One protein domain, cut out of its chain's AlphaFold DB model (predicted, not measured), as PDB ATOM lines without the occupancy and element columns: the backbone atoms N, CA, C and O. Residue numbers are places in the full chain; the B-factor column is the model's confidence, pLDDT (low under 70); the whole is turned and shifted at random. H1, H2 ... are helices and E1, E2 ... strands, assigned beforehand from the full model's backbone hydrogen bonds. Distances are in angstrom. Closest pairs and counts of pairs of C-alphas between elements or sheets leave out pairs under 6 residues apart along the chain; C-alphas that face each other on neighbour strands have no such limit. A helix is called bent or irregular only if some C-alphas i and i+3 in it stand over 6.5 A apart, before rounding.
ATOM      1  N   SER A 156     -15.786 -25.476  56.166       85.38
ATOM      2  CA  SER A 156     -15.280 -25.244  54.808       85.38
ATOM      3  C   SER A 156     -16.084 -26.063  53.797       85.38
ATOM      4  O   SER A 156     -15.609 -27.025  53.182       85.38
ATOM      5  N   HIS A 157     -17.355 -25.708  53.643       87.56
ATOM      6  CA  HIS A 157     -18.313 -26.438  52.820       87.56
ATOM      7  C   HIS A 157     -18.006 -26.391  51.316       87.56
ATOM      8  O   HIS A 157     -18.287 -27.359  50.606       87.56
ATOM      9  N   PHE A 158     -17.365 -25.338  50.805       88.44
ATOM     10  CA  PHE A 158     -16.872 -25.311  49.429       88.44
ATOM     11  C   PHE A 158     -15.734 -26.317  49.221       88.44
ATOM     12  O   PHE A 158     -15.697 -27.023  48.211       88.44
ATOM     13  N   ALA A 159     -14.809 -26.435  50.179       85.62
ATOM     14  CA  ALA A 159     -13.768 -27.458  50.114       85.62
ATOM     15  C   ALA A 159     -14.380 -28.863  50.211       85.62
ATOM     16  O   ALA A 159     -14.008 -29.748  49.435       85.62
ATOM     17  N   ALA A 160     -15.373 -29.053  51.086       88.19
ATOM     18  CA  ALA A 160     -16.144 -30.290  51.162       88.19
ATOM     19  C   ALA A 160     -16.809 -30.628  49.814       88.19
ATOM     20  O   ALA A 160     -16.677 -31.758  49.337       88.19
ATOM     21  N   PHE A 161     -17.418 -29.644  49.141       92.69
ATOM     22  CA  PHE A 161     -17.992 -29.810  47.803       92.69
ATOM     23  C   PHE A 161     -16.953 -30.304  46.788       92.69
ATOM     24  O   PHE A 161     -17.251 -31.194  45.998       92.69
ATOM     25  N   VAL A 162     -15.716 -29.794  46.819       89.94
ATOM     26  CA  VAL A 162     -14.649 -30.251  45.909       89.94
ATOM     27  C   VAL A 162     -14.324 -31.733  46.117       89.94
ATOM     28  O   VAL A 162     -14.175 -32.468  45.139       89.94
ATOM     29  N   PHE A 163     -14.233 -32.204  47.364       89.06
ATOM     30  CA  PHE A 163     -14.017 -33.629  47.646       89.06
ATOM     31  C   PHE A 163     -15.217 -34.488  47.233       89.06
ATOM     32  O   PHE A 163     -15.041 -35.558  46.645       89.06
ATOM     33  N   LEU A 164     -16.433 -33.994  47.460       93.25
ATOM     34  CA  LEU A 164     -17.666 -34.642  47.023       93.25
ATOM     35  C   LEU A 164     -17.760 -34.729  45.490       93.25
ATOM     36  O   LEU A 164     -18.096 -35.781  44.950       93.25
ATOM     37  N   TYR A 165     -17.363 -33.675  44.777       91.69
ATOM     38  CA  TYR A 165     -17.278 -33.659  43.318       91.69
ATOM     39  C   TYR A 165     -16.239 -34.644  42.787       91.69
ATOM     40  O   TYR A 165     -16.503 -35.351  41.820       91.69
ATOM     41  N   ARG A 166     -15.075 -34.759  43.438       88.31
ATOM     42  CA  ARG A 166     -14.069 -35.765  43.062       88.31
ATOM     43  C   ARG A 166     -14.616 -37.185  43.196       88.31
ATOM     44  O   ARG A 166     -14.382 -37.999  42.307       88.31
ATOM     45  N   MET A 167     -15.369 -37.488  44.262       90.44
ATOM     46  CA  MET A 167     -16.087 -38.771  44.353       90.44
ATOM     47  C   MET A 167     -17.060 -38.940  43.192       90.44
ATOM     48  O   MET A 167     -17.075 -39.998  42.569       90.44
ATOM     49  N   TYR A 168     -17.832 -37.894  42.886       91.56
ATOM     50  CA  TYR A 168     -18.781 -37.891  41.779       91.56
ATOM     51  C   TYR A 168     -18.108 -38.201  40.428       91.56
ATOM     52  O   TYR A 168     -18.587 -39.046  39.677       91.56
ATOM     53  N   GLU A 169     -16.957 -37.588  40.141       86.62
ATOM     54  CA  GLU A 169     -16.149 -37.880  38.950       86.62
ATOM     55  C   GLU A 169     -15.661 -39.335  38.946       86.62
ATOM     56  O   GLU A 169     -15.832 -40.030  37.944       86.62
ATOM     57  N   PHE A 170     -15.137 -39.845  40.067       85.31
ATOM     58  CA  PHE A 170     -14.682 -41.238  40.155       85.31
ATOM     59  C   PHE A 170     -15.802 -42.244  39.874       85.31
ATOM     60  O   PHE A 170     -15.595 -43.206  39.130       85.31
ATOM     61  N   ILE A 171     -16.994 -42.034  40.438       87.06
ATOM     62  CA  ILE A 171     -18.127 -42.934  40.199       87.06
ATOM     63  C   ILE A 171     -18.687 -42.806  38.782       87.06
ATOM     64  O   ILE A 171     -19.256 -43.773  38.276       87.06
ATOM     65  N   SER A 172     -18.501 -41.648  38.137       86.31
ATOM     66  CA  SER A 172     -19.122 -41.331  36.852       86.31
ATOM     67  C   SER A 172     -18.734 -42.315  35.742       86.31
ATOM     68  O   SER A 172     -19.562 -42.725  34.929       86.31
ATOM     69  N   PHE A 173     -17.484 -42.772  35.763       79.25
ATOM     70  CA  PHE A 173     -16.987 -43.772  34.828       79.25
ATOM     71  C   PHE A 173     -17.114 -45.201  35.368       79.25
ATOM     72  O   PHE A 173     -17.434 -46.126  34.624       79.25
ATOM     73  N   ILE A 174     -16.873 -45.396  36.666       83.69
ATOM     74  CA  ILE A 174     -16.695 -46.736  37.240       83.69
ATOM     75  C   ILE A 174     -18.031 -47.429  37.495       83.69
ATOM     76  O   ILE A 174     -18.174 -48.604  37.167       83.69
ATOM     77  N   LEU A 175     -19.032 -46.727  38.028       85.62
ATOM     78  CA  LEU A 175     -20.305 -47.358  38.386       85.62
ATOM     79  C   LEU A 175     -21.079 -47.926  37.189       85.62
ATOM     80  O   LEU A 175     -21.566 -49.052  37.310       85.62
ATOM     81  N   PRO A 176     -21.155 -47.253  36.025       84.25
ATOM     82  CA  PRO A 176     -21.761 -47.866  34.848       84.25
ATOM     83  C   PRO A 176     -21.039 -49.149  34.415       84.25
ATOM     84  O   PRO A 176     -21.693 -50.111  34.017       84.25
ATOM     85  N   LEU A 177     -19.704 -49.195  34.530       81.12
ATOM     86  CA  LEU A 177     -18.920 -50.383  34.185       81.12
ATOM     87  C   LEU A 177     -19.163 -51.528  35.165       81.12
ATOM     88  O   LEU A 177     -19.401 -52.651  34.727       81.12
ATOM     89  N   VAL A 178     -19.166 -51.240  36.469       80.00
ATOM     90  CA  VAL A 178     -19.510 -52.215  37.514       80.00
ATOM     91  C   VAL A 178     -20.903 -52.783  37.254       80.00
ATOM     92  O   VAL A 178     -21.078 -53.995  37.226       80.00
ATOM     93  N   PHE A 179     -21.879 -51.923  36.967       78.81
ATOM     94  CA  PHE A 179     -23.230 -52.357  36.633       78.81
ATOM     95  C   PHE A 179     -23.263 -53.286  35.409       78.81
ATOM     96  O   PHE A 179     -23.932 -54.315  35.429       78.81
ATOM     97  N   THR A 180     -22.521 -52.953  34.348       75.75
ATOM     98  CA  THR A 180     -22.480 -53.776  33.127       75.75
ATOM     99  C   THR A 180     -21.718 -55.085  33.302       75.75
ATOM    100  O   THR A 180     -22.057 -56.067  32.652       75.75
ATOM    101  N   HIS A 181     -20.717 -55.123  34.185       74.62
ATOM    102  CA  HIS A 181     -19.956 -56.333  34.491       74.62
ATOM    103  C   HIS A 181     -20.851 -57.427  35.087       74.62
ATOM    104  O   HIS A 181     -20.682 -58.598  34.762       74.62
ATOM    105  N   TYR A 182     -21.841 -57.030  35.888       69.44
ATOM    106  CA  TYR A 182     -22.810 -57.930  36.516       69.44
ATOM    107  C   TYR A 182     -24.067 -58.181  35.676       69.44
ATOM    108  O   TYR A 182     -25.081 -58.636  36.198       69.44
ATOM    109  N   SER A 183     -24.033 -57.865  34.379       69.25
ATOM    110  CA  SER A 183     -25.165 -58.086  33.486       69.25
ATOM    111  C   SER A 183     -25.044 -59.418  32.735       69.25
ATOM    112  O   SER A 183     -24.131 -59.600  31.935       69.25
ATOM    113  N   ASP A 184     -25.987 -60.338  32.963       63.88
ATOM    114  CA  ASP A 184     -25.970 -61.712  32.417       63.88
ATOM    115  C   ASP A 184     -26.268 -61.797  30.913       63.88
ATOM    116  O   ASP A 184     -25.871 -62.740  30.229       63.88
ATOM    117  N   ASP A 185     -26.962 -60.796  30.371       72.50
ATOM    118  CA  ASP A 185     -27.274 -60.734  28.949       72.50
ATOM    119  C   ASP A 185     -26.209 -59.906  28.232       72.50
ATOM    120  O   ASP A 185     -26.286 -58.678  28.166       72.50
ATOM    121  N   TYR A 186     -25.201 -60.573  27.671       73.31
ATOM    122  CA  TYR A 186     -24.135 -59.909  26.919       73.31
ATOM    123  C   TYR A 186     -24.650 -59.108  25.717       73.31
ATOM    124  O   TYR A 186     -24.057 -58.087  25.368       73.31
ATOM    125  N   SER A 187     -25.749 -59.536  25.086       70.88
ATOM    126  CA  SER A 187     -26.347 -58.825  23.955       70.88
ATOM    127  C   SER A 187     -26.996 -57.524  24.424       70.88
ATOM    128  O   SER A 187     -26.725 -56.464  23.858       70.88
ATOM    129  N   GLU A 188     -27.795 -57.565  25.489       68.75
ATOM    130  CA  GLU A 188     -28.368 -56.356  26.091       68.75
ATOM    131  C   GLU A 188     -27.304 -55.459  26.722       68.75
ATOM    132  O   GLU A 188     -27.370 -54.243  26.581       68.75
ATOM    133  N   THR A 189     -26.272 -56.031  27.333       70.19
ATOM    134  CA  THR A 189     -25.130 -55.286  27.887       70.19
ATOM    135  C   THR A 189     -24.374 -54.558  26.789       70.19
ATOM    136  O   THR A 189     -24.079 -53.372  26.920       70.19
ATOM    137  N   TYR A 190     -24.113 -55.234  25.668       75.38
ATOM    138  CA  TYR A 190     -23.509 -54.617  24.494       75.38
ATOM    139  C   TYR A 190     -24.385 -53.485  23.952       75.38
ATOM    140  O   TYR A 190     -23.871 -52.398  23.695       75.38
ATOM    141  N   LYS A 191     -25.704 -53.692  23.824       74.56
ATOM    142  CA  LYS A 191     -26.637 -52.639  23.387       74.56
ATOM    143  C   LYS A 191     -26.670 -51.462  24.359       74.56
ATOM    144  O   LYS A 191     -26.692 -50.327  23.902       74.56
ATOM    145  N   GLN A 192     -26.653 -51.712  25.668       69.56
ATOM    146  CA  GLN A 192     -26.651 -50.676  26.701       69.56
ATOM    147  C   GLN A 192     -25.348 -49.889  26.683       69.56
ATOM    148  O   GLN A 192     -25.392 -48.673  26.555       69.56
ATOM    149  N   LEU A 193     -24.194 -50.559  26.719       74.94
ATOM    150  CA  LEU A 193     -22.890 -49.907  26.599       74.94
ATOM    151  C   LEU A 193     -22.814 -49.095  25.309       74.94
ATOM    152  O   LEU A 193     -22.491 -47.913  25.352       74.94
ATOM    153  N   LYS A 194     -23.193 -49.688  24.175       75.50
ATOM    154  CA  LYS A 194     -23.242 -48.992  22.889       75.50
ATOM    155  C   LYS A 194     -24.159 -47.768  22.943       75.50
ATOM    156  O   LYS A 194     -23.736 -46.689  22.560       75.50
ATOM    157  N   ALA A 195     -25.364 -47.893  23.492       70.75
ATOM    158  CA  ALA A 195     -26.285 -46.771  23.650       70.75
ATOM    159  C   ALA A 195     -25.740 -45.676  24.580       70.75
ATOM    160  O   ALA A 195     -26.077 -44.509  24.401       70.75
ATOM    161  N   ILE A 196     -24.934 -46.028  25.584       69.06
ATOM    162  CA  ILE A 196     -24.292 -45.063  26.482       69.06
ATOM    163  C   ILE A 196     -23.118 -44.363  25.764       69.06
ATOM    164  O   ILE A 196     -22.953 -43.156  25.928       69.06
ATOM    165  N   PHE A 197     -22.349 -45.082  24.936       70.88
ATOM    166  CA  PHE A 197     -21.199 -44.554  24.184       70.88
ATOM    167  C   PHE A 197     -21.562 -43.802  22.889       70.88
ATOM    168  O   PHE A 197     -20.802 -42.927  22.476       70.88
ATOM    169  N   ASP A 198     -22.697 -44.108  22.255       68.38
ATOM    170  CA  ASP A 198     -23.117 -43.498  20.981       68.38
ATOM    171  C   ASP A 198     -23.532 -42.008  21.142       68.38
ATOM    172  O   ASP A 198     -23.484 -41.251  20.173       68.38
ATOM    173  N   ASP A 199     -23.857 -41.539  22.358       58.03
ATOM    174  CA  ASP A 199     -24.370 -40.180  22.650       58.03
ATOM    175  C   ASP A 199     -23.288 -39.075  22.776       58.03
ATOM    176  O   ASP A 199     -23.431 -38.120  23.541       58.03
ATOM    177  N   ASN A 200     -22.257 -39.128  21.928       52.91
ATOM    178  CA  ASN A 200     -21.060 -38.268  21.874       52.91
ATOM    179  C   ASN A 200     -19.879 -38.758  22.724       52.91
ATOM    180  O   ASN A 200     -19.806 -38.599  23.943       52.91
ATOM    181  N   VAL A 201     -18.874 -39.244  22.000       50.94
ATOM    182  CA  VAL A 201     -17.489 -39.423  22.431       50.94
ATOM    183  C   VAL A 201     -16.940 -38.060  22.880       50.94
ATOM    184  O   VAL A 201     -16.596 -37.232  22.041       50.94
ATOM    185  N   GLY A 202     -16.898 -37.791  24.188       51.72
ATOM    186  CA  GLY A 202     -16.438 -36.487  24.681       51.72
ATOM    187  C   GLY A 202     -15.880 -36.449  26.101       51.72
ATOM    188  O   GLY A 202     -14.788 -35.924  26.293       51.72
ATOM    189  N   ALA A 203     -16.574 -36.991  27.105       68.00
ATOM    190  CA  ALA A 203     -16.121 -36.906  28.498       68.00
ATOM    191  C   ALA A 203     -16.808 -37.936  29.412       68.00
ATOM    192  O   ALA A 203     -17.939 -38.348  29.155       68.00
ATOM    193  N   GLU A 204     -16.143 -38.295  30.512       70.06
ATOM    194  CA  GLU A 204     -16.618 -39.238  31.545       70.06
ATOM    195  C   GLU A 204     -17.987 -38.839  32.135       70.06
ATOM    196  O   GLU A 204     -18.858 -39.681  32.338       70.06
ATOM    197  N   LEU A 205     -18.238 -37.537  32.307       80.81
ATOM    198  CA  LEU A 205     -19.510 -37.026  32.834       80.81
ATOM    199  C   LEU A 205     -20.684 -37.224  31.864       80.81
ATOM    200  O   LEU A 205     -21.795 -37.521  32.298       80.81
ATOM    201  N   SER A 206     -20.452 -37.106  30.553       79.81
ATOM    202  CA  SER A 206     -21.486 -37.368  29.541       79.81
ATOM    203  C   SER A 206     -21.852 -38.851  29.492       79.81
ATOM    204  O   SER A 206     -23.031 -39.190  29.401       79.81
ATOM    205  N   PHE A 207     -20.853 -39.728  29.634       81.12
ATOM    206  CA  PHE A 207     -21.064 -41.168  29.781       81.12
ATOM    207  C   PHE A 207     -21.944 -41.474  31.003       81.12
ATOM    208  O   PHE A 207     -22.937 -42.199  30.898       81.12
ATOM    209  N   PHE A 208     -21.660 -40.839  32.141       87.62
ATOM    210  CA  PHE A 208     -22.463 -41.029  33.344       87.62
ATOM    211  C   PHE A 208     -23.887 -40.496  33.222       87.62
ATOM    212  O   PHE A 208     -24.829 -41.153  33.661       87.62
ATOM    213  N   LYS A 209     -24.077 -39.345  32.571       87.31
ATOM    214  CA  LYS A 209     -25.410 -38.809  32.277       87.31
ATOM    215  C   LYS A 209     -26.262 -39.800  31.484       87.31
ATOM    216  O   LYS A 209     -27.443 -39.999  31.787       87.31
ATOM    217  N   SER A 210     -25.663 -40.447  30.486       83.25
ATOM    218  CA  SER A 210     -26.326 -41.493  29.704       83.25
ATOM    219  C   SER A 210     -26.678 -42.708  30.562       83.25
ATOM    220  O   SER A 210     -27.790 -43.220  30.453       83.25
ATOM    221  N   PHE A 211     -25.794 -43.139  31.468       85.62
ATOM    222  CA  PHE A 211     -26.114 -44.196  32.432       85.62
ATOM    223  C   PHE A 211     -27.283 -43.813  33.354       85.62
ATOM    224  O   PHE A 211     -28.230 -44.588  33.487       85.62
ATOM    225  N   ILE A 212     -27.266 -42.607  33.933       87.12
ATOM    226  CA  ILE A 212     -28.337 -42.126  34.816       87.12
ATOM    227  C   ILE A 212     -29.680 -42.164  34.075       87.12
ATOM    228  O   ILE A 212     -30.634 -42.791  34.529       87.12
ATOM    229  N   SER A 213     -29.735 -41.549  32.894       81.25
ATOM    230  CA  SER A 213     -30.969 -41.399  32.114       81.25
ATOM    231  C   SER A 213     -31.502 -42.694  31.497       81.25
ATOM    232  O   SER A 213     -32.715 -42.876  31.418       81.25
ATOM    233  N   LYS A 214     -30.627 -43.593  31.031       78.75
ATOM    234  CA  LYS A 214     -31.043 -44.801  30.297       78.75
ATOM    235  C   LYS A 214     -31.142 -46.044  31.170       78.75
ATOM    236  O   LYS A 214     -31.831 -46.980  30.773       78.75
ATOM    237  N   VAL A 215     -30.453 -46.074  32.311       81.12
ATOM    238  CA  VAL A 215     -30.349 -47.264  33.162       81.12
ATOM    239  C   VAL A 215     -30.907 -46.991  34.548       81.12
ATOM    240  O   VAL A 215     -31.916 -47.593  34.903       81.12
ATOM    241  N   TYR A 216     -30.285 -46.086  35.306       82.25
ATOM    242  CA  TYR A 216     -30.639 -45.849  36.708       82.25
ATOM    243  C   TYR A 216     -32.097 -45.397  36.854       82.25
ATOM    244  O   TYR A 216     -32.885 -46.098  37.476       82.25
ATOM    245  N   LEU A 217     -32.497 -44.314  36.178       79.00
ATOM    246  CA  LEU A 217     -33.863 -43.779  36.269       79.00
ATOM    247  C   LEU A 217     -34.940 -44.731  35.726       79.00
ATOM    248  O   LEU A 217     -36.099 -44.606  36.094       79.00
ATOM    249  N   LYS A 218     -34.581 -45.671  34.842       73.50
ATOM    250  CA  LYS A 218     -35.527 -46.668  34.313       73.50
ATOM    251  C   LYS A 218     -35.718 -47.870  35.233       73.50
ATOM    252  O   LYS A 218     -36.743 -48.537  35.136       73.50
ATOM    253  N   ARG A 219     -34.692 -48.222  36.013       72.06
ATOM    254  CA  ARG A 219     -34.640 -49.470  36.792       72.06
ATOM    255  C   ARG A 219     -34.800 -49.259  38.288       72.06
ATOM    256  O   ARG A 219     -35.140 -50.219  38.971       72.06
ATOM    257  N   ASP A 220     -34.535 -48.059  38.791       67.06
ATOM    258  CA  ASP A 220     -34.880 -47.702  40.161       67.06
ATOM    259  C   ASP A 220     -36.411 -47.749  40.288       67.06
ATOM    260  O   ASP A 220     -37.119 -46.909  39.734       67.06
ATOM    261  N   GLN A 221     -36.923 -48.794  40.946       50.62
ATOM    262  CA  GLN A 221     -38.360 -49.058  41.069       50.62
ATOM    263  C   GLN A 221     -39.078 -47.927  41.816       50.62
ATOM    264  O   GLN A 221     -40.223 -47.622  41.476       50.62
ATOM    265  N   SER A 222     -38.363 -47.235  42.716       52.59
ATOM    266  CA  SER A 222     -38.837 -46.026  43.399       52.59
ATOM    267  C   SER A 222     -39.046 -44.837  42.453       52.59
ATOM    268  O   SER A 222     -39.647 -43.850  42.842       52.59
ATOM    269  N   LEU A 223     -38.568 -44.913  41.208       52.44
ATOM    270  CA  LEU A 223     -38.713 -43.888  40.167       52.44
ATOM    271  C   LEU A 223     -39.505 -44.397  38.945       52.44
ATOM    272  O   LEU A 223     -39.548 -43.722  37.916       52.44
ATOM    273  N   SER A 224     -40.089 -45.602  39.021       46.59
ATOM    274  CA  SER A 224     -40.683 -46.297  37.871       46.59
ATOM    275  C   SER A 224     -41.950 -45.628  37.307       46.59
ATOM    276  O   SER A 224     -42.553 -44.751  37.920       46.59
ATOM    277  N   CYS A 225     -42.316 -46.033  36.084       44.59
ATOM    278  CA  CYS A 225     -43.188 -45.345  35.122       44.59
ATOM    279  C   CYS A 225     -44.578 -44.890  35.606       44.59
ATOM    280  O   CYS A 225     -45.144 -44.008  34.961       44.59
ATOM    281  N   ASP A 226     -45.099 -45.424  36.711       47.03
ATOM    282  CA  ASP A 226     -46.373 -44.981  37.295       47.03
ATOM    283  C   ASP A 226     -46.199 -43.753  38.220       47.03
ATOM    284  O   ASP A 226     -47.115 -42.950  38.354       47.03
ATOM    285  N   GLY A 227     -45.003 -43.537  38.791       47.78
ATOM    286  CA  GLY A 227     -44.652 -42.369  39.621       47.78
ATOM    287  C   GLY A 227     -44.005 -41.204  38.857       47.78
ATOM    288  O   GLY A 227     -43.809 -40.123  39.405       47.78
ATOM    289  N   LEU A 228     -43.681 -41.399  37.575       49.78
ATOM    290  CA  LEU A 228     -43.099 -40.375  36.695       49.78
ATOM    291  C   LEU A 228     -44.123 -39.329  36.214       49.78
ATOM    292  O   LEU A 228     -43.729 -38.322  35.632       49.78
ATOM    293  N   GLU A 229     -45.422 -39.542  36.439       50.69
ATOM    294  CA  GLU A 229     -46.451 -38.514  36.212       50.69
ATOM    295  C   GLU A 229     -46.395 -37.412  37.289       50.69
ATOM    296  O   GLU A 229     -46.605 -36.238  36.972       50.69
ATOM    297  N   ASP A 230     -45.958 -37.764  38.505       54.94
ATOM    298  CA  ASP A 230     -45.751 -36.869  39.652       54.94
ATOM    299  C   ASP A 230     -44.261 -36.587  39.889       54.94
ATOM    300  O   ASP A 230     -43.730 -36.691  40.990       54.94
ATOM    301  N   LEU A 231     -43.543 -36.169  38.845       53.66
ATOM    302  CA  LEU A 231     -42.130 -35.767  38.940       53.66
ATOM    303  C   LEU A 231     -41.851 -34.687  39.991       53.66
ATOM    304  O   LEU A 231     -40.734 -34.603  40.498       53.66
ATOM    305  N   GLU A 232     -42.843 -33.858  40.316       52.47
ATOM    306  CA  GLU A 232     -42.761 -32.883  41.407       52.47
ATOM    307  C   GLU A 232     -42.559 -33.558  42.778       52.47
ATOM    308  O   GLU A 232     -41.970 -32.941  43.660       52.47
ATOM    309  N   ALA A 233     -42.960 -34.825  42.943       55.19
ATOM    310  CA  ALA A 233     -42.773 -35.595  44.172       55.19
ATOM    311  C   ALA A 233     -41.317 -36.045  44.390       55.19
ATOM    312  O   ALA A 233     -40.893 -36.217  45.529       55.19
ATOM    313  N   TYR A 234     -40.517 -36.180  43.325       68.81
ATOM    314  CA  TYR A 234     -39.101 -36.568  43.415       68.81
ATOM    315  C   TYR A 234     -38.188 -35.347  43.326       68.81
ATOM    316  O   TYR A 234     -37.338 -35.219  42.435       68.81
ATOM    317  N   CYS A 235     -38.386 -34.422  44.261       72.06
ATOM    318  CA  CYS A 235     -37.534 -33.258  44.423       72.06
ATOM    319  C   CYS A 235     -36.921 -33.196  45.820       72.06
ATOM    320  O   CYS A 235     -37.485 -33.658  46.806       72.06
ATOM    321  N   TYR A 236     -35.733 -32.616  45.885       75.38
ATOM    322  CA  TYR A 236     -35.147 -32.156  47.126       75.38
ATOM    323  C   TYR A 236     -35.692 -30.768  47.411       75.38
ATOM    324  O   TYR A 236     -35.605 -29.887  46.553       75.38
ATOM    325  N   GLU A 237     -36.216 -30.574  48.611       77.00
ATOM    326  CA  GLU A 237     -36.582 -29.259  49.119       77.00
ATOM    327  C   GLU A 237     -35.477 -28.781  50.055       77.00
ATOM    328  O   GLU A 237     -35.153 -29.435  51.047       77.00
ATOM    329  N   ILE A 238     -34.840 -27.668  49.700       76.88
ATOM    330  CA  ILE A 238     -33.722 -27.110  50.455       76.88
ATOM    331  C   ILE A 238     -34.133 -25.736  50.962       76.88
ATOM    332  O   ILE A 238     -34.408 -24.834  50.169       76.88
ATOM    333  N   GLN A 239     -34.139 -25.588  52.286       77.88
ATOM    334  CA  GLN A 239     -34.311 -24.294  52.931       77.88
ATOM    335  C   GLN A 239     -33.042 -23.474  52.711       77.88
ATOM    336  O   GLN A 239     -31.965 -23.820  53.205       77.88
ATOM    337  N   LEU A 240     -33.175 -22.400  51.946       70.69
ATOM    338  CA  LEU A 240     -32.056 -21.532  51.604       70.69
ATOM    339  C   LEU A 240     -31.873 -20.386  52.613       70.69
ATOM    340  O   LEU A 240     -30.754 -19.910  52.783       70.69
ATOM    341  N   GLY A 241     -32.942 -20.013  53.328       65.88
ATOM    342  CA  GLY A 241     -32.990 -18.828  54.193       65.88
ATOM    343  C   GLY A 241     -33.275 -17.547  53.400       65.88
ATOM    344  O   GLY A 241     -33.035 -17.509  52.194       65.88
ATOM    345  N   GLU A 242     -33.773 -16.505  54.081       61.25
ATOM    346  CA  GLU A 242     -34.178 -15.222  53.462       61.25
ATOM    347  C   GLU A 242     -33.024 -14.526  52.708       61.25
ATOM    348  O   GLU A 242     -33.247 -13.729  51.795       61.25
ATOM    349  N   ASP A 243     -31.779 -14.847  53.069       57.34
ATOM    350  CA  ASP A 243     -30.571 -14.198  52.562       57.34
ATOM    351  C   ASP A 243     -29.999 -14.833  51.286       57.34
ATOM    352  O   ASP A 243     -28.999 -14.334  50.751       57.34
ATOM    353  N   LEU A 244     -30.586 -15.924  50.769       61.72
ATOM    354  CA  LEU A 244     -29.980 -16.589  49.622       61.72
ATOM    355  C   LEU A 244     -30.135 -15.747  48.353       61.72
ATOM    356  O   LEU A 244     -31.214 -15.561  47.791       61.72
ATOM    357  N   ASP A 245     -28.990 -15.213  47.942       62.88
ATOM    358  CA  ASP A 245     -28.843 -14.055  47.077       62.88
ATOM    359  C   ASP A 245     -29.746 -14.080  45.827       62.88
ATOM    360  O   ASP A 245     -29.898 -15.092  45.127       62.88
ATOM    361  N   LYS A 246     -30.260 -12.897  45.469       67.38
ATOM    362  CA  LYS A 246     -30.862 -12.591  44.165       67.38
ATOM    363  C   LYS A 246     -30.034 -13.173  43.014       67.38
ATOM    364  O   LYS A 246     -30.606 -13.611  42.017       67.38
ATOM    365  N   GLU A 247     -28.708 -13.206  43.136       68.19
ATOM    366  CA  GLU A 247     -27.829 -13.823  42.140       68.19
ATOM    367  C   GLU A 247     -27.982 -15.341  42.004       68.19
ATOM    368  O   GLU A 247     -28.069 -15.835  40.874       68.19
ATOM    369  N   PHE A 248     -28.062 -16.087  43.112       77.38
ATOM    370  CA  PHE A 248     -28.331 -17.524  43.043       77.38
ATOM    371  C   PHE A 248     -29.708 -17.773  42.433       77.38
ATOM    372  O   PHE A 248     -29.848 -18.629  41.566       77.38
ATOM    373  N   SER A 249     -30.704 -16.962  42.794       77.25
ATOM    374  CA  SER A 249     -32.034 -17.016  42.185       77.25
ATOM    375  C   SER A 249     -32.000 -16.762  40.670       77.25
ATOM    376  O   SER A 249     -32.666 -17.460  39.903       77.25
ATOM    377  N   ILE A 250     -31.198 -15.803  40.192       78.94
ATOM    378  CA  ILE A 250     -30.993 -15.563  38.752       78.94
ATOM    379  C   ILE A 250     -30.339 -16.780  38.090       78.94
ATOM    380  O   ILE A 250     -30.798 -17.222  37.031       78.94
ATOM    381  N   PHE A 251     -29.287 -17.329  38.703       84.00
ATOM    382  CA  PHE A 251     -28.640 -18.540  38.213       84.00
ATOM    383  C   PHE A 251     -29.628 -19.703  38.134       84.00
ATOM    384  O   PHE A 251     -29.753 -20.312  37.074       84.00
ATOM    385  N   TRP A 252     -30.345 -19.976  39.221       84.56
ATOM    386  CA  TRP A 252     -31.289 -21.077  39.336       84.56
ATOM    387  C   TRP A 252     -32.393 -20.969  38.287       84.56
ATOM    388  O   TRP A 252     -32.628 -21.906  37.528       84.56
ATOM    389  N   ASN A 253     -32.995 -19.786  38.143       83.38
ATOM    390  CA  ASN A 253     -34.013 -19.540  37.124       83.38
ATOM    391  C   ASN A 253     -33.472 -19.761  35.704       83.38
ATOM    392  O   ASN A 253     -34.152 -20.354  34.863       83.38
ATOM    393  N   LYS A 254     -32.243 -19.316  35.414       86.44
ATOM    394  CA  LYS A 254     -31.588 -19.572  34.121       86.44
ATOM    395  C   LYS A 254     -31.322 -21.067  33.923       86.44
ATOM    396  O   LYS A 254     -31.586 -21.586  32.840       86.44
ATOM    397  N   PHE A 255     -30.829 -21.750  34.953       88.50
ATOM    398  CA  PHE A 255     -30.548 -23.180  34.944       88.50
ATOM    399  C   PHE A 255     -31.820 -23.986  34.657       88.50
ATOM    400  O   PHE A 255     -31.876 -24.667  33.636       88.50
ATOM    401  N   VAL A 256     -32.876 -23.825  35.459       85.50
ATOM    402  CA  VAL A 256     -34.152 -24.541  35.285       85.50
ATOM    403  C   VAL A 256     -34.738 -24.280  33.901       85.50
ATOM    404  O   VAL A 256     -35.125 -25.216  33.204       85.50
ATOM    405  N   ASN A 257     -34.746 -23.025  33.437       86.56
ATOM    406  CA  ASN A 257     -35.245 -22.699  32.099       86.56
ATOM    407  C   ASN A 257     -34.453 -23.394  30.979       86.56
ATOM    408  O   ASN A 257     -35.051 -23.814  29.985       86.56
ATOM    409  N   ASN A 258     -33.139 -23.568  31.143       89.44
ATOM    410  CA  ASN A 258     -32.310 -24.324  30.203       89.44
ATOM    411  C   ASN A 258     -32.583 -25.836  30.252       89.44
ATOM    412  O   ASN A 258     -32.397 -26.514  29.235       89.44
ATOM    413  N   GLN A 259     -33.031 -26.361  31.397       87.88
ATOM    414  CA  GLN A 259     -33.347 -27.781  31.561       87.88
ATOM    415  C   GLN A 259     -34.751 -28.157  31.091       87.88
ATOM    416  O   GLN A 259     -34.927 -29.263  30.587       87.88
ATOM    417  N   LYS A 260     -35.724 -27.235  31.125       86.00
ATOM    418  CA  LYS A 260     -37.136 -27.497  30.772       86.00
ATOM    419  C   LYS A 260     -37.329 -28.381  29.542       86.00
ATOM    420  O   LYS A 260     -37.929 -29.446  29.632       86.00
ATOM    421  N   LYS A 261     -36.788 -27.977  28.388       85.56
ATOM    422  CA  LYS A 261     -36.947 -28.741  27.135       85.56
ATOM    423  C   LYS A 261     -36.204 -30.080  27.150       85.56
ATOM    424  O   LYS A 261     -36.663 -31.032  26.525       85.56
ATOM    425  N   LYS A 262     -35.045 -30.144  27.813       87.00
ATOM    426  CA  LYS A 262     -34.219 -31.359  27.883       87.00
ATOM    427  C   LYS A 262     -34.888 -32.409  28.761       87.00
ATOM    428  O   LYS A 262     -35.041 -33.546  28.322       87.00
ATOM    429  N   ASN A 263     -35.344 -32.005  29.943       86.06
ATOM    430  CA  ASN A 263     -35.996 -32.893  30.896       86.06
ATOM    431  C   ASN A 263     -37.371 -33.317  30.397       86.06
ATOM    432  O   ASN A 263     -37.668 -34.500  30.467       86.06
ATOM    433  N   GLN A 264     -38.146 -32.419  29.774       83.94
ATOM    434  CA  GLN A 264     -39.402 -32.791  29.110       83.94
ATOM    435  C   GLN A 264     -39.195 -33.953  28.129       83.94
ATOM    436  O   GLN A 264     -39.856 -34.982  28.222       83.94
ATOM    437  N   LYS A 265     -38.212 -33.825  27.229       85.12
ATOM    438  CA  LYS A 265     -37.898 -34.879  26.259       85.12
ATOM    439  C   LYS A 265     -37.413 -36.163  26.938       85.12
ATOM    440  O   LYS A 265     -37.707 -37.256  26.465       85.12
ATOM    441  N   LEU A 266     -36.639 -36.051  28.019       83.25
ATOM    442  CA  LEU A 266     -36.198 -37.208  28.795       83.25
ATOM    443  C   LEU A 266     -37.393 -37.956  29.399       83.25
ATOM    444  O   LEU A 266     -37.468 -39.170  29.255       83.25
ATOM    445  N   ILE A 267     -38.338 -37.240  30.003       79.50
ATOM    446  CA  ILE A 267     -39.554 -37.802  30.601       79.50
ATOM    447  C   ILE A 267     -40.393 -38.520  29.543       79.50
ATOM    448  O   ILE A 267     -40.760 -39.676  29.731       79.50
ATOM    449  N   GLU A 268     -40.628 -37.879  28.398       81.62
ATOM    450  CA  GLU A 268     -41.366 -38.482  27.282       81.62
ATOM    451  C   GLU A 268     -40.701 -39.777  26.787       81.62
ATOM    452  O   GLU A 268     -41.377 -40.767  26.508       81.62
ATOM    453  N   ASN A 269     -39.362 -39.809  26.746       80.81
ATOM    454  CA  ASN A 269     -38.602 -41.009  26.393       80.81
ATOM    455  C   ASN A 269     -38.658 -42.101  27.475       80.81
ATOM    456  O   ASN A 269     -38.613 -43.285  27.139       80.81
ATOM    457  N   LEU A 270     -38.690 -41.728  28.757       77.06
ATOM    458  CA  LEU A 270     -38.816 -42.671  29.873       77.06
ATOM    459  C   LEU A 270     -40.205 -43.321  29.869       77.06
ATOM    460  O   LEU A 270     -40.304 -44.542  29.945       77.06
ATOM    461  N   LEU A 271     -41.253 -42.515  29.686       76.19
ATOM    462  CA  LEU A 271     -42.649 -42.954  29.678       76.19
ATOM    463  C   LEU A 271     -43.108 -43.544  28.338       76.19
ATOM    464  O   LEU A 271     -44.184 -44.132  28.259       76.19
ATOM    465  N   SER A 272     -42.316 -43.382  27.274       79.19
ATOM    466  CA  SER A 272     -42.677 -43.775  25.904       79.19
ATOM    467  C   SER A 272     -44.007 -43.167  25.419       79.19
ATOM    468  O   SER A 272     -44.717 -43.772  24.615       79.19
ATOM    469  N   LYS A 273     -44.346 -41.965  25.901       77.19
ATOM    470  CA  LYS A 273     -45.555 -41.208  25.537       77.19
ATOM    471  C   LYS A 273     -45.290 -39.707  25.596       77.19
ATOM    472  O   LYS A 273     -44.419 -39.255  26.336       77.19
ATOM    473  N   THR A 274     -46.060 -38.931  24.843       73.69
ATOM    474  CA  THR A 274     -46.096 -37.470  24.989       73.69
ATOM    475  C   THR A 274     -46.798 -37.094  26.288       73.69
ATOM    476  O   THR A 274     -47.829 -37.678  26.619       73.69
ATOM    477  N   VAL A 275     -46.246 -36.121  27.011       72.06
ATOM    478  CA  VAL A 275     -46.807 -35.627  28.273       72.06
ATOM    479  C   VAL A 275     -47.294 -34.199  28.065       72.06
ATOM    480  O   VAL A 275     -46.506 -33.322  27.716       72.06
ATOM    481  N   ASP A 276     -48.585 -33.962  28.291       64.12
ATOM    482  CA  ASP A 276     -49.209 -32.650  28.060       64.12
ATOM    483  C   ASP A 276     -48.783 -31.598  29.100       64.12
ATOM    484  O   ASP A 276     -48.747 -30.399  28.809       64.12
ATOM    485  N   LYS A 277     -48.428 -32.032  30.319       69.62
ATOM    486  CA  LYS A 277     -47.916 -31.154  31.378       69.62
ATOM    487  C   LYS A 277     -46.443 -30.842  31.112       69.62
ATOM    488  O   LYS A 277     -45.603 -31.737  31.067       69.62
ATOM    489  N   SER A 278     -46.124 -29.558  30.956       68.00
ATOM    490  CA  SER A 278     -44.739 -29.114  30.795       68.00
ATOM    491  C   SER A 278     -43.962 -29.288  32.095       68.00
ATOM    492  O   SER A 278     -44.430 -28.830  33.141       68.00
ATOM    493  N   TYR A 279     -42.744 -29.820  32.012       69.44
ATOM    494  CA  TYR A 279     -41.791 -29.802  33.114       69.44
ATOM    495  C   TYR A 279     -41.624 -28.383  33.662       69.44
ATOM    496  O   TYR A 279     -41.162 -27.472  32.964       69.44
ATOM    497  N   ASN A 280     -42.007 -28.192  34.920       65.75
ATOM    498  CA  ASN A 280     -41.856 -26.929  35.609       65.75
ATOM    499  C   ASN A 280     -41.516 -27.198  37.068       65.75
ATOM    500  O   ASN A 280     -42.204 -27.953  37.741       65.75
ATOM    501  N   ILE A 281     -40.464 -26.549  37.543       66.31
ATOM    502  CA  ILE A 281     -40.109 -26.538  38.954       66.31
ATOM    503  C   ILE A 281     -40.284 -25.106  39.412       66.31
ATOM    504  O   ILE A 281     -39.609 -24.206  38.908       66.31
ATOM    505  N   SER A 282     -41.207 -24.896  40.341       62.16
ATOM    506  CA  SER A 282     -41.366 -23.621  41.028       62.16
ATOM    507  C   SER A 282     -40.808 -23.737  42.439       62.16
ATOM    508  O   SER A 282     -41.332 -24.496  43.256       62.16
ATOM    509  N   SER A 283     -39.767 -22.964  42.720       61.66
ATOM    510  CA  SER A 283     -39.327 -22.682  44.086       61.66
ATOM    511  C   SER A 283     -40.286 -21.674  44.732       61.66
ATOM    512  O   SER A 283     -40.800 -20.790  44.039       61.66
ATOM    513  N   LYS A 284     -40.542 -21.803  46.038       62.09
ATOM    514  CA  LYS A 284     -41.141 -20.721  46.847       62.09
ATOM    515  C   LYS A 284     -40.015 -19.791  47.325       62.09
ATOM    516  O   LYS A 284     -38.855 -20.171  47.193       62.09
ATOM    517  N   GLU A 285     -40.347 -18.604  47.843       61.47
ATOM    518  CA  GLU A 285     -39.370 -17.535  48.143       61.47
ATOM    519  C   GLU A 285     -38.168 -18.005  48.996       61.47
ATOM    520  O   GLU A 285     -37.061 -17.569  48.705       61.47
ATOM    521  N   ASP A 286     -38.331 -19.014  49.871       68.12
ATOM    522  CA  ASP A 286     -37.235 -19.550  50.711       68.12
ATOM    523  C   ASP A 286     -36.906 -21.046  50.513       68.12
ATOM    524  O   ASP A 286     -35.984 -21.578  51.142       68.12
ATOM    525  N   ILE A 287     -37.658 -21.743  49.651       73.75
ATOM    526  CA  ILE A 287     -37.526 -23.194  49.432       73.75
ATOM    527  C   ILE A 287     -37.105 -23.454  47.993       73.75
ATOM    528  O   ILE A 287     -37.895 -23.301  47.052       73.75
ATOM    529  N   LEU A 288     -35.873 -23.931  47.832       77.75
ATOM    530  CA  LEU A 288     -35.361 -24.419  46.563       77.75
ATOM    531  C   LEU A 288     -35.828 -25.847  46.329       77.75
ATOM    532  O   LEU A 288     -35.411 -26.759  47.038       77.75
ATOM    533  N   LYS A 289     -36.642 -26.047  45.295       79.00
ATOM    534  CA  LYS A 289     -36.985 -27.388  44.826       79.00
ATOM    535  C   LYS A 289     -36.001 -27.807  43.744       79.00
ATOM    536  O   LYS A 289     -35.901 -27.124  42.735       79.00
ATOM    537  N   ILE A 290     -35.293 -28.918  43.924       80.56
ATOM    538  CA  ILE A 290     -34.374 -29.486  42.928       80.56
ATOM    539  C   ILE A 290     -34.875 -30.872  42.554       80.56
ATOM    540  O   ILE A 290     -34.871 -31.780  43.380       80.56
ATOM    541  N   ASN A 291     -35.285 -31.070  41.308       82.12
ATOM    542  CA  ASN A 291     -35.709 -32.389  40.850       82.12
ATOM    543  C   ASN A 291     -34.504 -33.320  40.648       82.12
ATOM    544  O   ASN A 291     -33.435 -32.880  40.221       82.12
ATOM    545  N   VAL A 292     -34.684 -34.620  40.895       79.62
ATOM    546  CA  VAL A 292     -33.647 -35.648  40.680       79.62
ATOM    547  C   VAL A 292     -33.042 -35.633  39.267       79.62
ATOM    548  O   VAL A 292     -31.850 -35.898  39.110       79.62
ATOM    549  N   LEU A 293     -33.827 -35.269  38.246       83.06
ATOM    550  CA  LEU A 293     -33.374 -35.136  36.858       83.06
ATOM    551  C   LEU A 293     -32.342 -34.015  36.680       83.06
ATOM    552  O   LEU A 293     -31.469 -34.107  35.818       83.06
ATOM    553  N   ASP A 294     -32.424 -32.978  37.510       87.19
ATOM    554  CA  ASP A 294     -31.550 -31.812  37.449       87.19
ATOM    555  C   ASP A 294     -30.241 -32.005  38.213       87.19
ATOM    556  O   ASP A 294     -29.276 -31.291  37.942       87.19
ATOM    557  N   VAL A 295     -30.168 -32.965  39.143       89.00
ATOM    558  CA  VAL A 295     -29.045 -33.067  40.088       89.00
ATOM    559  C   VAL A 295     -27.710 -33.253  39.376       89.00
ATOM    560  O   VAL A 295     -26.763 -32.551  39.713       89.00
ATOM    561  N   HIS A 296     -27.618 -34.141  38.376       91.12
ATOM    562  CA  HIS A 296     -26.377 -34.340  37.609       91.12
ATOM    563  C   HIS A 296     -25.912 -33.040  36.939       91.12
ATOM    564  O   HIS A 296     -24.764 -32.626  37.108       91.12
ATOM    565  N   ASP A 297     -26.803 -32.392  36.187       91.44
ATOM    566  CA  ASP A 297     -26.457 -31.183  35.443       91.44
ATOM    567  C   ASP A 297     -26.143 -30.019  36.388       91.44
ATOM    568  O   ASP A 297     -25.240 -29.234  36.108       91.44
ATOM    569  N   LEU A 298     -26.837 -29.931  37.525       91.69
ATOM    570  CA  LEU A 298     -26.574 -28.937  38.560       91.69
ATOM    571  C   LEU A 298     -25.192 -29.139  39.184       91.69
ATOM    572  O   LEU A 298     -24.450 -28.173  39.341       91.69
ATOM    573  N   PHE A 299     -24.822 -30.386  39.487       90.12
ATOM    574  CA  PHE A 299     -23.508 -30.747  40.022       90.12
ATOM    575  C   PHE A 299     -22.385 -30.249  39.098       90.12
ATOM    576  O   PHE A 299     -21.430 -29.601  39.538       90.12
ATOM    577  N   VAL A 300     -22.519 -30.525  37.795       89.44
ATOM    578  CA  VAL A 300     -21.545 -30.136  36.764       89.44
ATOM    579  C   VAL A 300     -21.520 -28.621  36.561       89.44
ATOM    580  O   VAL A 300     -20.440 -28.032  36.516       89.44
ATOM    581  N   GLU A 301     -22.685 -27.980  36.467       89.56
ATOM    582  CA  GLU A 301     -22.796 -26.539  36.233       89.56
ATOM    583  C   GLU A 301     -22.258 -25.729  37.417       89.56
ATOM    584  O   GLU A 301     -21.503 -24.780  37.203       89.56
ATOM    585  N   LEU A 302     -22.579 -26.121  38.658       88.62
ATOM    586  CA  LEU A 302     -22.036 -25.480  39.855       88.62
ATOM    587  C   LEU A 302     -20.524 -25.617  39.888       88.62
ATOM    588  O   LEU A 302     -19.852 -24.597  39.964       88.62
ATOM    589  N   ARG A 303     -19.969 -26.823  39.712       86.38
ATOM    590  CA  ARG A 303     -18.511 -26.997  39.655       86.38
ATOM    591  C   ARG A 303     -17.875 -26.134  38.575       86.38
ATOM    592  O   ARG A 303     -16.864 -25.488  38.833       86.38
ATOM    593  N   ASN A 304     -18.447 -26.094  37.376       83.50
ATOM    594  CA  ASN A 304     -17.918 -25.256  36.307       83.50
ATOM    595  C   ASN A 304     -17.962 -23.782  36.712       83.50
ATOM    596  O   ASN A 304     -16.944 -23.100  36.638       83.50
ATOM    597  N   LYS A 305     -19.090 -23.281  37.212       78.44
ATOM    598  CA  LYS A 305     -19.220 -21.871  37.583       78.44
ATOM    599  C   LYS A 305     -18.364 -21.485  38.781       78.44
ATOM    600  O   LYS A 305     -17.733 -20.438  38.720       78.44
ATOM    601  N   THR A 306     -18.268 -22.309  39.820       74.62
ATOM    602  CA  THR A 306     -17.508 -22.001  41.041       74.62
ATOM    603  C   THR A 306     -16.006 -22.238  40.882       74.62
ATOM    604  O   THR A 306     -15.202 -21.523  41.478       74.62
ATOM    605  N   CYS A 307     -15.582 -23.198  40.054       64.50
ATOM    606  CA  CYS A 307     -14.161 -23.438  39.788       64.50
ATOM    607  C   CYS A 307     -13.614 -22.559  38.650       64.50
ATOM    608  O   CYS A 307     -12.464 -22.131  38.736       64.50
ATOM    609  N   HIS A 308     -14.415 -22.215  37.630       56.22
ATOM    610  CA  HIS A 308     -14.020 -21.233  36.605       56.22
ATOM    611  C   HIS A 308     -14.151 -19.775  37.080       56.22
ATOM    612  O   HIS A 308     -13.469 -18.912  36.528       56.22
ATOM    613  N   TYR A 309     -14.924 -19.498  38.142       51.22
ATOM    614  CA  TYR A 309     -14.910 -18.215  38.868       51.22
ATOM    615  C   TYR A 309     -13.484 -17.805  39.262       51.22
ATOM    616  O   TYR A 309     -13.089 -16.654  39.100       51.22
ATOM    617  N   LYS A 310     -12.658 -18.772  39.685       48.44
ATOM    618  CA  LYS A 310     -11.264 -18.533  40.083       48.44
ATOM    619  C   LYS A 310     -10.307 -18.248  38.905       48.44
ATOM    620  O   LYS A 310      -9.125 -18.037  39.151       48.44
ATOM    621  N   ILE A 311     -10.782 -18.239  37.649       47.72
ATOM    622  CA  ILE A 311      -9.952 -18.151  36.423       47.72
ATOM    623  C   ILE A 311     -10.264 -16.897  35.553       47.72
ATOM    624  O   ILE A 311      -9.738 -16.760  34.457       47.72
ATOM    625  N   ASN A 312     -11.013 -15.897  36.044       45.84
ATOM    626  CA  ASN A 312     -11.319 -14.638  35.317       45.84
ATOM    627  C   ASN A 312     -12.104 -14.817  33.996       45.84
ATOM    628  O   ASN A 312     -11.708 -14.302  32.947       45.84
ATOM    629  N   HIS A 313     -13.261 -15.483  34.037       46.75
ATOM    630  CA  HIS A 313     -14.233 -15.431  32.937       46.75
ATOM    631  C   HIS A 313     -15.500 -14.667  33.340       46.75
ATOM    632  O   HIS A 313     -16.001 -14.817  34.448       46.75
ATOM    633  N   SER A 314     -16.037 -13.876  32.408       48.41
ATOM    634  CA  SER A 314     -17.184 -12.959  32.539       48.41
ATOM    635  C   SER A 314     -18.552 -13.619  32.802       48.41
ATOM    636  O   SER A 314     -19.575 -12.958  32.666       48.41
ATOM    637  N   ASP A 315     -18.582 -14.914  33.125       48.34
ATOM    638  CA  ASP A 315     -19.789 -15.754  33.267       48.34
ATOM    639  C   ASP A 315     -19.937 -16.330  34.697       48.34
ATOM    640  O   ASP A 315     -20.566 -17.374  34.933       48.34
ATOM    641  N   SER A 316     -19.294 -15.657  35.650       51.38
ATOM    642  CA  SER A 316     -19.084 -16.067  37.034       51.38
ATOM    643  C   SER A 316     -20.276 -15.681  37.936       51.38
ATOM    644  O   SER A 316     -20.924 -14.664  37.705       51.38
ATOM    645  N   MET A 317     -20.616 -16.514  38.933       56.75
ATOM    646  CA  MET A 317     -21.587 -16.139  39.983       56.75
ATOM    647  C   MET A 317     -20.868 -15.291  41.020       56.75
ATOM    648  O   MET A 317     -19.865 -15.755  41.554       56.75
ATOM    649  N   ASN A 318     -21.331 -14.077  41.284       56.84
ATOM    650  CA  ASN A 318     -20.627 -13.103  42.102       56.84
ATOM    651  C   ASN A 318     -21.485 -12.793  43.327       56.84
ATOM    652  O   ASN A 318     -21.983 -11.686  43.474       56.84
ATOM    653  N   PHE A 319     -21.690 -13.796  44.183       59.00
ATOM    654  CA  PHE A 319     -22.600 -13.660  45.314       59.00
ATOM    655  C   PHE A 319     -22.246 -12.418  46.149       59.00
ATOM    656  O   PHE A 319     -21.149 -12.313  46.697       59.00
ATOM    657  N   ASN A 320     -23.165 -11.453  46.192       52.78
ATOM    658  CA  ASN A 320     -22.967 -10.183  46.885       52.78
ATOM    659  C   ASN A 320     -23.268 -10.325  48.379       52.78
ATOM    660  O   ASN A 320     -22.675  -9.615  49.187       52.78
ATOM    661  N   ASN A 321     -24.177 -11.245  48.726       51.38
ATOM    662  CA  ASN A 321     -24.714 -11.404  50.081       51.38
ATOM    663  C   ASN A 321     -24.525 -12.810  50.674       51.38
ATOM    664  O   ASN A 321     -24.817 -12.991  51.847       51.38
ATOM    665  N   CYS A 322     -24.063 -13.790  49.890       64.00
ATOM    666  CA  CYS A 322     -23.893 -15.174  50.335       64.00
ATOM    667  C   CYS A 322     -22.483 -15.678  50.001       64.00
ATOM    668  O   CYS A 322     -21.934 -15.352  48.950       64.00
ATOM    669  N   THR A 323     -21.861 -16.468  50.869       74.19
ATOM    670  CA  THR A 323     -20.568 -17.098  50.566       74.19
ATOM    671  C   THR A 323     -20.755 -18.434  49.841       74.19
ATOM    672  O   THR A 323     -21.796 -19.083  49.926       74.19
ATOM    673  N   PHE A 324     -19.725 -18.899  49.121       82.06
ATOM    674  CA  PHE A 324     -19.753 -20.265  48.584       82.06
ATOM    675  C   PHE A 324     -19.930 -21.300  49.701       82.06
ATOM    676  O   PHE A 324     -20.627 -22.287  49.491       82.06
ATOM    677  N   ASP A 325     -19.325 -21.083  50.870       85.50
ATOM    678  CA  ASP A 325     -19.462 -22.001  51.999       85.50
ATOM    679  C   ASP A 325     -20.913 -22.067  52.498       85.50
ATOM    680  O   ASP A 325     -21.443 -23.166  52.610       85.50
ATOM    681  N   GLU A 326     -21.609 -20.940  52.660       83.56
ATOM    682  CA  GLU A 326     -23.037 -20.922  53.030       83.56
ATOM    683  C   GLU A 326     -23.922 -21.652  52.007       83.56
ATOM    684  O   GLU A 326     -24.783 -22.454  52.369       83.56
ATOM    685  N   LEU A 327     -23.687 -21.434  50.708       84.50
ATOM    686  CA  LEU A 327     -24.433 -22.137  49.665       84.50
ATOM    687  C   LEU A 327     -24.181 -23.652  49.717       84.50
ATOM    688  O   LEU A 327     -25.117 -24.458  49.667       84.50
ATOM    689  N   PHE A 328     -22.912 -24.062  49.782       88.44
ATOM    690  CA  PHE A 328     -22.555 -25.478  49.766       88.44
ATOM    691  C   PHE A 328     -22.870 -26.182  51.084       88.44
ATOM    692  O   PHE A 328     -23.102 -27.385  51.050       88.44
ATOM    693  N   GLU A 329     -22.975 -25.475  52.207       87.06
ATOM    694  CA  GLU A 329     -23.517 -26.019  53.456       87.06
ATOM    695  C   GLU A 329     -24.906 -26.627  53.215       87.06
ATOM    696  O   GLU A 329     -25.172 -27.763  53.612       87.06
ATOM    697  N   LYS A 330     -25.772 -25.903  52.489       85.50
ATOM    698  CA  LYS A 330     -27.144 -26.340  52.191       85.50
ATOM    699  C   LYS A 330     -27.204 -27.402  51.092       85.50
ATOM    700  O   LYS A 330     -28.002 -28.334  51.178       85.50
ATOM    701  N   LEU A 331     -26.364 -27.293  50.059       87.38
ATOM    702  CA  LEU A 331     -26.420 -28.186  48.892       87.38
ATOM    703  C   LEU A 331     -25.666 -29.514  49.074       87.38
ATOM    704  O   LEU A 331     -26.061 -30.535  48.508       87.38
ATOM    705  N   ASN A 332     -24.578 -29.532  49.841       91.06
ATOM    706  CA  ASN A 332     -23.724 -30.712  49.984       91.06
ATOM    707  C   ASN A 332     -24.449 -31.963  50.506       91.06
ATOM    708  O   ASN A 332     -24.243 -33.032  49.925       91.06
ATOM    709  N   PRO A 333     -25.327 -31.883  51.529       87.38
ATOM    710  CA  PRO A 333     -26.067 -33.051  52.001       87.38
ATOM    711  C   PRO A 333     -26.925 -33.696  50.906       87.38
ATOM    712  O   PRO A 333     -26.994 -34.924  50.818       87.38
ATOM    713  N   MET A 334     -27.537 -32.878  50.044       87.38
ATOM    714  CA  MET A 334     -28.314 -33.341  48.893       87.38
ATOM    715  C   MET A 334     -27.420 -34.071  47.883       87.38
ATOM    716  O   MET A 334     -27.733 -35.181  47.454       87.38
ATOM    717  N   PHE A 335     -26.276 -33.481  47.530       90.94
ATOM    718  CA  PHE A 335     -25.324 -34.102  46.609       90.94
ATOM    719  C   PHE A 335     -24.745 -35.412  47.151       90.94
ATOM    720  O   PHE A 335     -24.588 -36.372  46.393       90.94
ATOM    721  N   LEU A 336     -24.466 -35.483  48.454       90.25
ATOM    722  CA  LEU A 336     -23.996 -36.707  49.095       90.25
ATOM    723  C   LEU A 336     -25.074 -37.792  49.079       90.25
ATOM    724  O   LEU A 336     -24.772 -38.937  48.750       90.25
ATOM    725  N   ASN A 337     -26.326 -37.435  49.377       84.25
ATOM    726  CA  ASN A 337     -27.446 -38.367  49.269       84.25
ATOM    727  C   ASN A 337     -27.593 -38.896  47.835       84.25
ATOM    728  O   ASN A 337     -27.694 -40.104  47.643       84.25
ATOM    729  N   TRP A 338     -27.490 -38.035  46.821       86.19
ATOM    730  CA  TRP A 338     -27.529 -38.459  45.420       86.19
ATOM    731  C   TRP A 338     -26.406 -39.438  45.047       86.19
ATOM    732  O   TRP A 338     -26.653 -40.454  44.399       86.19
ATOM    733  N   VAL A 339     -25.172 -39.172  45.487       89.69
ATOM    734  CA  VAL A 339     -24.038 -40.098  45.313       89.69
ATOM    735  C   VAL A 339     -24.324 -41.440  45.985       89.69
ATOM    736  O   VAL A 339     -24.116 -42.492  45.377       89.69
ATOM    737  N   ALA A 340     -24.835 -41.404  47.216       85.44
ATOM    738  CA  ALA A 340     -25.168 -42.594  47.985       85.44
ATOM    739  C   ALA A 340     -26.263 -43.431  47.298       85.44
ATOM    740  O   ALA A 340     -26.124 -44.651  47.224       85.44
ATOM    741  N   ARG A 341     -27.286 -42.791  46.708       81.25
ATOM    742  CA  ARG A 341     -28.346 -43.456  45.924       81.25
ATOM    743  C   ARG A 341     -27.796 -44.275  44.770       81.25
ATOM    744  O   ARG A 341     -28.111 -45.457  44.639       81.25
ATOM    745  N   ILE A 342     -26.964 -43.651  43.938       85.19
ATOM    746  CA  ILE A 342     -26.432 -44.313  42.745       85.19
ATOM    747  C   ILE A 342     -25.487 -45.450  43.149       85.19
ATOM    748  O   ILE A 342     -25.535 -46.528  42.554       85.19
ATOM    749  N   LEU A 343     -24.655 -45.237  44.176       85.75
ATOM    750  CA  LEU A 343     -23.774 -46.279  44.700       85.75
ATOM    751  C   LEU A 343     -24.579 -47.475  45.220       85.75
ATOM    752  O   LEU A 343     -24.299 -48.606  44.821       85.75
ATOM    753  N   ASN A 344     -25.599 -47.227  46.045       79.50
ATOM    754  CA  ASN A 344     -26.459 -48.271  46.593       79.50
ATOM    755  C   ASN A 344     -27.160 -49.065  45.483       79.50
ATOM    756  O   ASN A 344     -27.092 -50.288  45.473       79.50
ATOM    757  N   PHE A 345     -27.745 -48.384  44.490       80.12
ATOM    758  CA  PHE A 345     -28.381 -49.037  43.342       80.12
ATOM    759  C   PHE A 345     -27.440 -50.011  42.620       80.12
ATOM    760  O   PHE A 345     -27.834 -51.134  42.295       80.12
ATOM    761  N   VAL A 346     -26.189 -49.606  42.375       81.19
ATOM    762  CA  VAL A 346     -25.210 -50.461  41.687       81.19
ATOM    763  C   VAL A 346     -24.774 -51.633  42.565       81.19
ATOM    764  O   VAL A 346     -24.697 -52.758  42.069       81.19
ATOM    765  N   VAL A 347     -24.536 -51.401  43.859       77.31
ATOM    766  CA  VAL A 347     -24.167 -52.461  44.809       77.31
ATOM    767  C   VAL A 347     -25.299 -53.482  44.947       77.31
ATOM    768  O   VAL A 347     -25.059 -54.673  44.760       77.31
ATOM    769  N   LEU A 348     -26.540 -53.046  45.166       73.50
ATOM    770  CA  LEU A 348     -27.704 -53.935  45.247       73.50
ATOM    771  C   LEU A 348     -27.918 -54.721  43.952       73.50
ATOM    772  O   LEU A 348     -28.120 -55.933  43.991       73.50
ATOM    773  N   SER A 349     -27.790 -54.062  42.796       73.06
ATOM    774  CA  SER A 349     -27.885 -54.731  41.492       73.06
ATOM    775  C   SER A 349     -26.831 -55.831  41.323       73.06
ATOM    776  O   SER A 349     -27.110 -56.843  40.683       73.06
ATOM    777  N   SER A 350     -25.634 -55.647  41.890       69.31
ATOM    778  CA  SER A 350     -24.565 -56.653  41.854       69.31
ATOM    779  C   SER A 350     -24.806 -57.835  42.796       69.31
ATOM    780  O   SER A 350     -24.380 -58.949  42.497       69.31
ATOM    781  N   VAL A 351     -25.492 -57.597  43.918       64.44
ATOM    782  CA  VAL A 351     -25.753 -58.598  44.957       64.44
ATOM    783  C   VAL A 351     -26.980 -59.444  44.633       64.44
ATOM    784  O   VAL A 351     -26.864 -60.667  44.594       64.44
ATOM    785  N   ASN A 352     -28.124 -58.822  44.327       62.97
ATOM    786  CA  ASN A 352     -29.388 -59.535  44.097       62.97
ATOM    787  C   ASN A 352     -29.265 -60.592  42.990       62.97
ATOM    788  O   ASN A 352     -29.790 -61.691  43.109       62.97
ATOM    789  N   ARG A 353     -28.463 -60.316  41.957       58.69
ATOM    790  CA  ARG A 353     -28.219 -61.271  40.867       58.69
ATOM    791  C   ARG A 353     -27.420 -62.502  41.274       58.69
ATOM    792  O   ARG A 353     -27.566 -63.543  40.649       58.69
ATOM    793  N   ARG A 354     -26.563 -62.411  42.295       48.59
ATOM    794  CA  ARG A 354     -25.847 -63.590  42.811       48.59
ATOM    795  C   ARG A 354     -26.751 -64.482  43.645       48.59
ATOM    796  O   ARG A 354     -26.514 -65.682  43.683       48.59
ATOM    797  N   VAL A 355     -27.766 -63.902  44.285       37.28
ATOM    798  CA  VAL A 355     -28.777 -64.645  45.045       37.28
ATOM    799  C   VAL A 355     -29.708 -65.406  44.096       37.28
ATOM    800  O   VAL A 355     -30.007 -66.556  44.369       37.28
ATOM    801  N   ASP A 356     -30.052 -64.840  42.934       35.12
ATOM    802  CA  ASP A 356     -30.830 -65.536  41.887       35.12
ATOM    803  C   ASP A 356     -30.072 -66.704  41.203       35.12
ATOM    804  O   ASP A 356     -30.648 -67.439  40.397       35.12
ATOM    805  N   LEU A 357     -28.774 -66.872  41.487       29.05
ATOM    806  CA  LEU A 357     -27.900 -67.910  40.920       29.05
ATOM    807  C   LEU A 357     -27.570 -69.054  41.903       29.05
ATOM    808  O   LEU A 357     -26.863 -69.989  41.510       29.05
ATOM    809  N   LEU A 358     -28.054 -68.988  43.147       28.05
ATOM    810  CA  LEU A 358     -27.912 -70.019  44.187       28.05
ATOM    811  C   LEU A 358     -29.271 -70.658  44.492       28.05
ATOM    812  O   LEU A 358     -29.267 -71.875  44.792       28.05
TER     813      LEU A 358
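This is residues 156 to 358 of the 358 residues of an uncharacterized protein of Streptococcus sp. HMSC065H07 (UniProt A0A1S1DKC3). Two long helices, H1 and H7, run side by side the same way, and H3 and H6 slant across one side of this pair. Beyond these crossing helices lie the bent helix H5, the short H4 and a small two-stranded ribbon of E1 and E2, while H2 folds back from the far end of H1. The printed part has 203 residues, with seven named helices and two named strands in the order H1 H2 H3 H4 E1 H5 E2 H6 H7; it is mostly helix, and the sheet E1 - E2 is antiparallel. The whole is compact, with a radius of gyration of the C-alphas of 18.1 A, and only just elongated, spanning 58 by 39 by 31 A.

H1, residues 157 to 181, begins at C-alpha 157 (-18.313, -26.438, 52.820) and is 35.1 A long, with a kink of 35 degrees near residue 173. H2 is residues 186 to 197 and H3 residues 204 to 219, 21.4 A. H4 is residues 228 to 233 and E1 residues 235 to 239. H5, residues 246 to 271, was assigned as one helix by its hydrogen bonds but is bent: C-alphas 258 and 261 are 7.1 A apart, and its arms H5a, residues 246 to 258, and H5b, residues 261 to 271, stand at a steep tilt of 50 degrees. E2 is residues 287 to 291 and H6 residues 292 to 311, 29.8 A. H7, residues 324 to 355, is 45.4 A long, has a kink of 45 degrees near residue 331 and ends at C-alpha 355 (-28.777, -64.645, 45.045).

H1 and H7 touch at a shallow tilt of 19 degrees, closest at the C-alphas of His 157 and Asp 325, 4.7 A. Residues 169 to 176 of H1 touch H3 at a steep tilt of 65 degrees, closest at the C-alphas of Ser 172 and Phe 208, 4.9 A. H2 touches H3, closest at the C-alphas of Ile 196 and Ser 210, 5.2 A. H6 and H7 only just touch, with 3 pairs of C-alphas within 8 A, closest at Val 295 and Phe 335, 7.6 A. H5b is close to but not clearly touching H3, H4 and H6; H5a and E2 are near each other. E1 and E2 are antiparallel, with N 236 and O 290 2.8 A apart, within hydrogen-bond range. Every O i to N i+4 pair is within range in H2, H5a and H5b, against 17 of 21 in H1, 10 of 12 in H3, 12 of 16 in H6, 23 of 28 in H7 and 0 of 2 in H4, where 1 of 3 O i to N i+3 pairs is.

The C-alphas farthest apart, those of Asn 320 and Leu 358, are 60.1 A apart. The printed part has no cut, and the links H5 to E2 and H6 to H7 are long. The mean pLDDT of the printed part is 73.7, with 70 residues under 70, among them 220 to 234, 307 to 322 and 350 to 358.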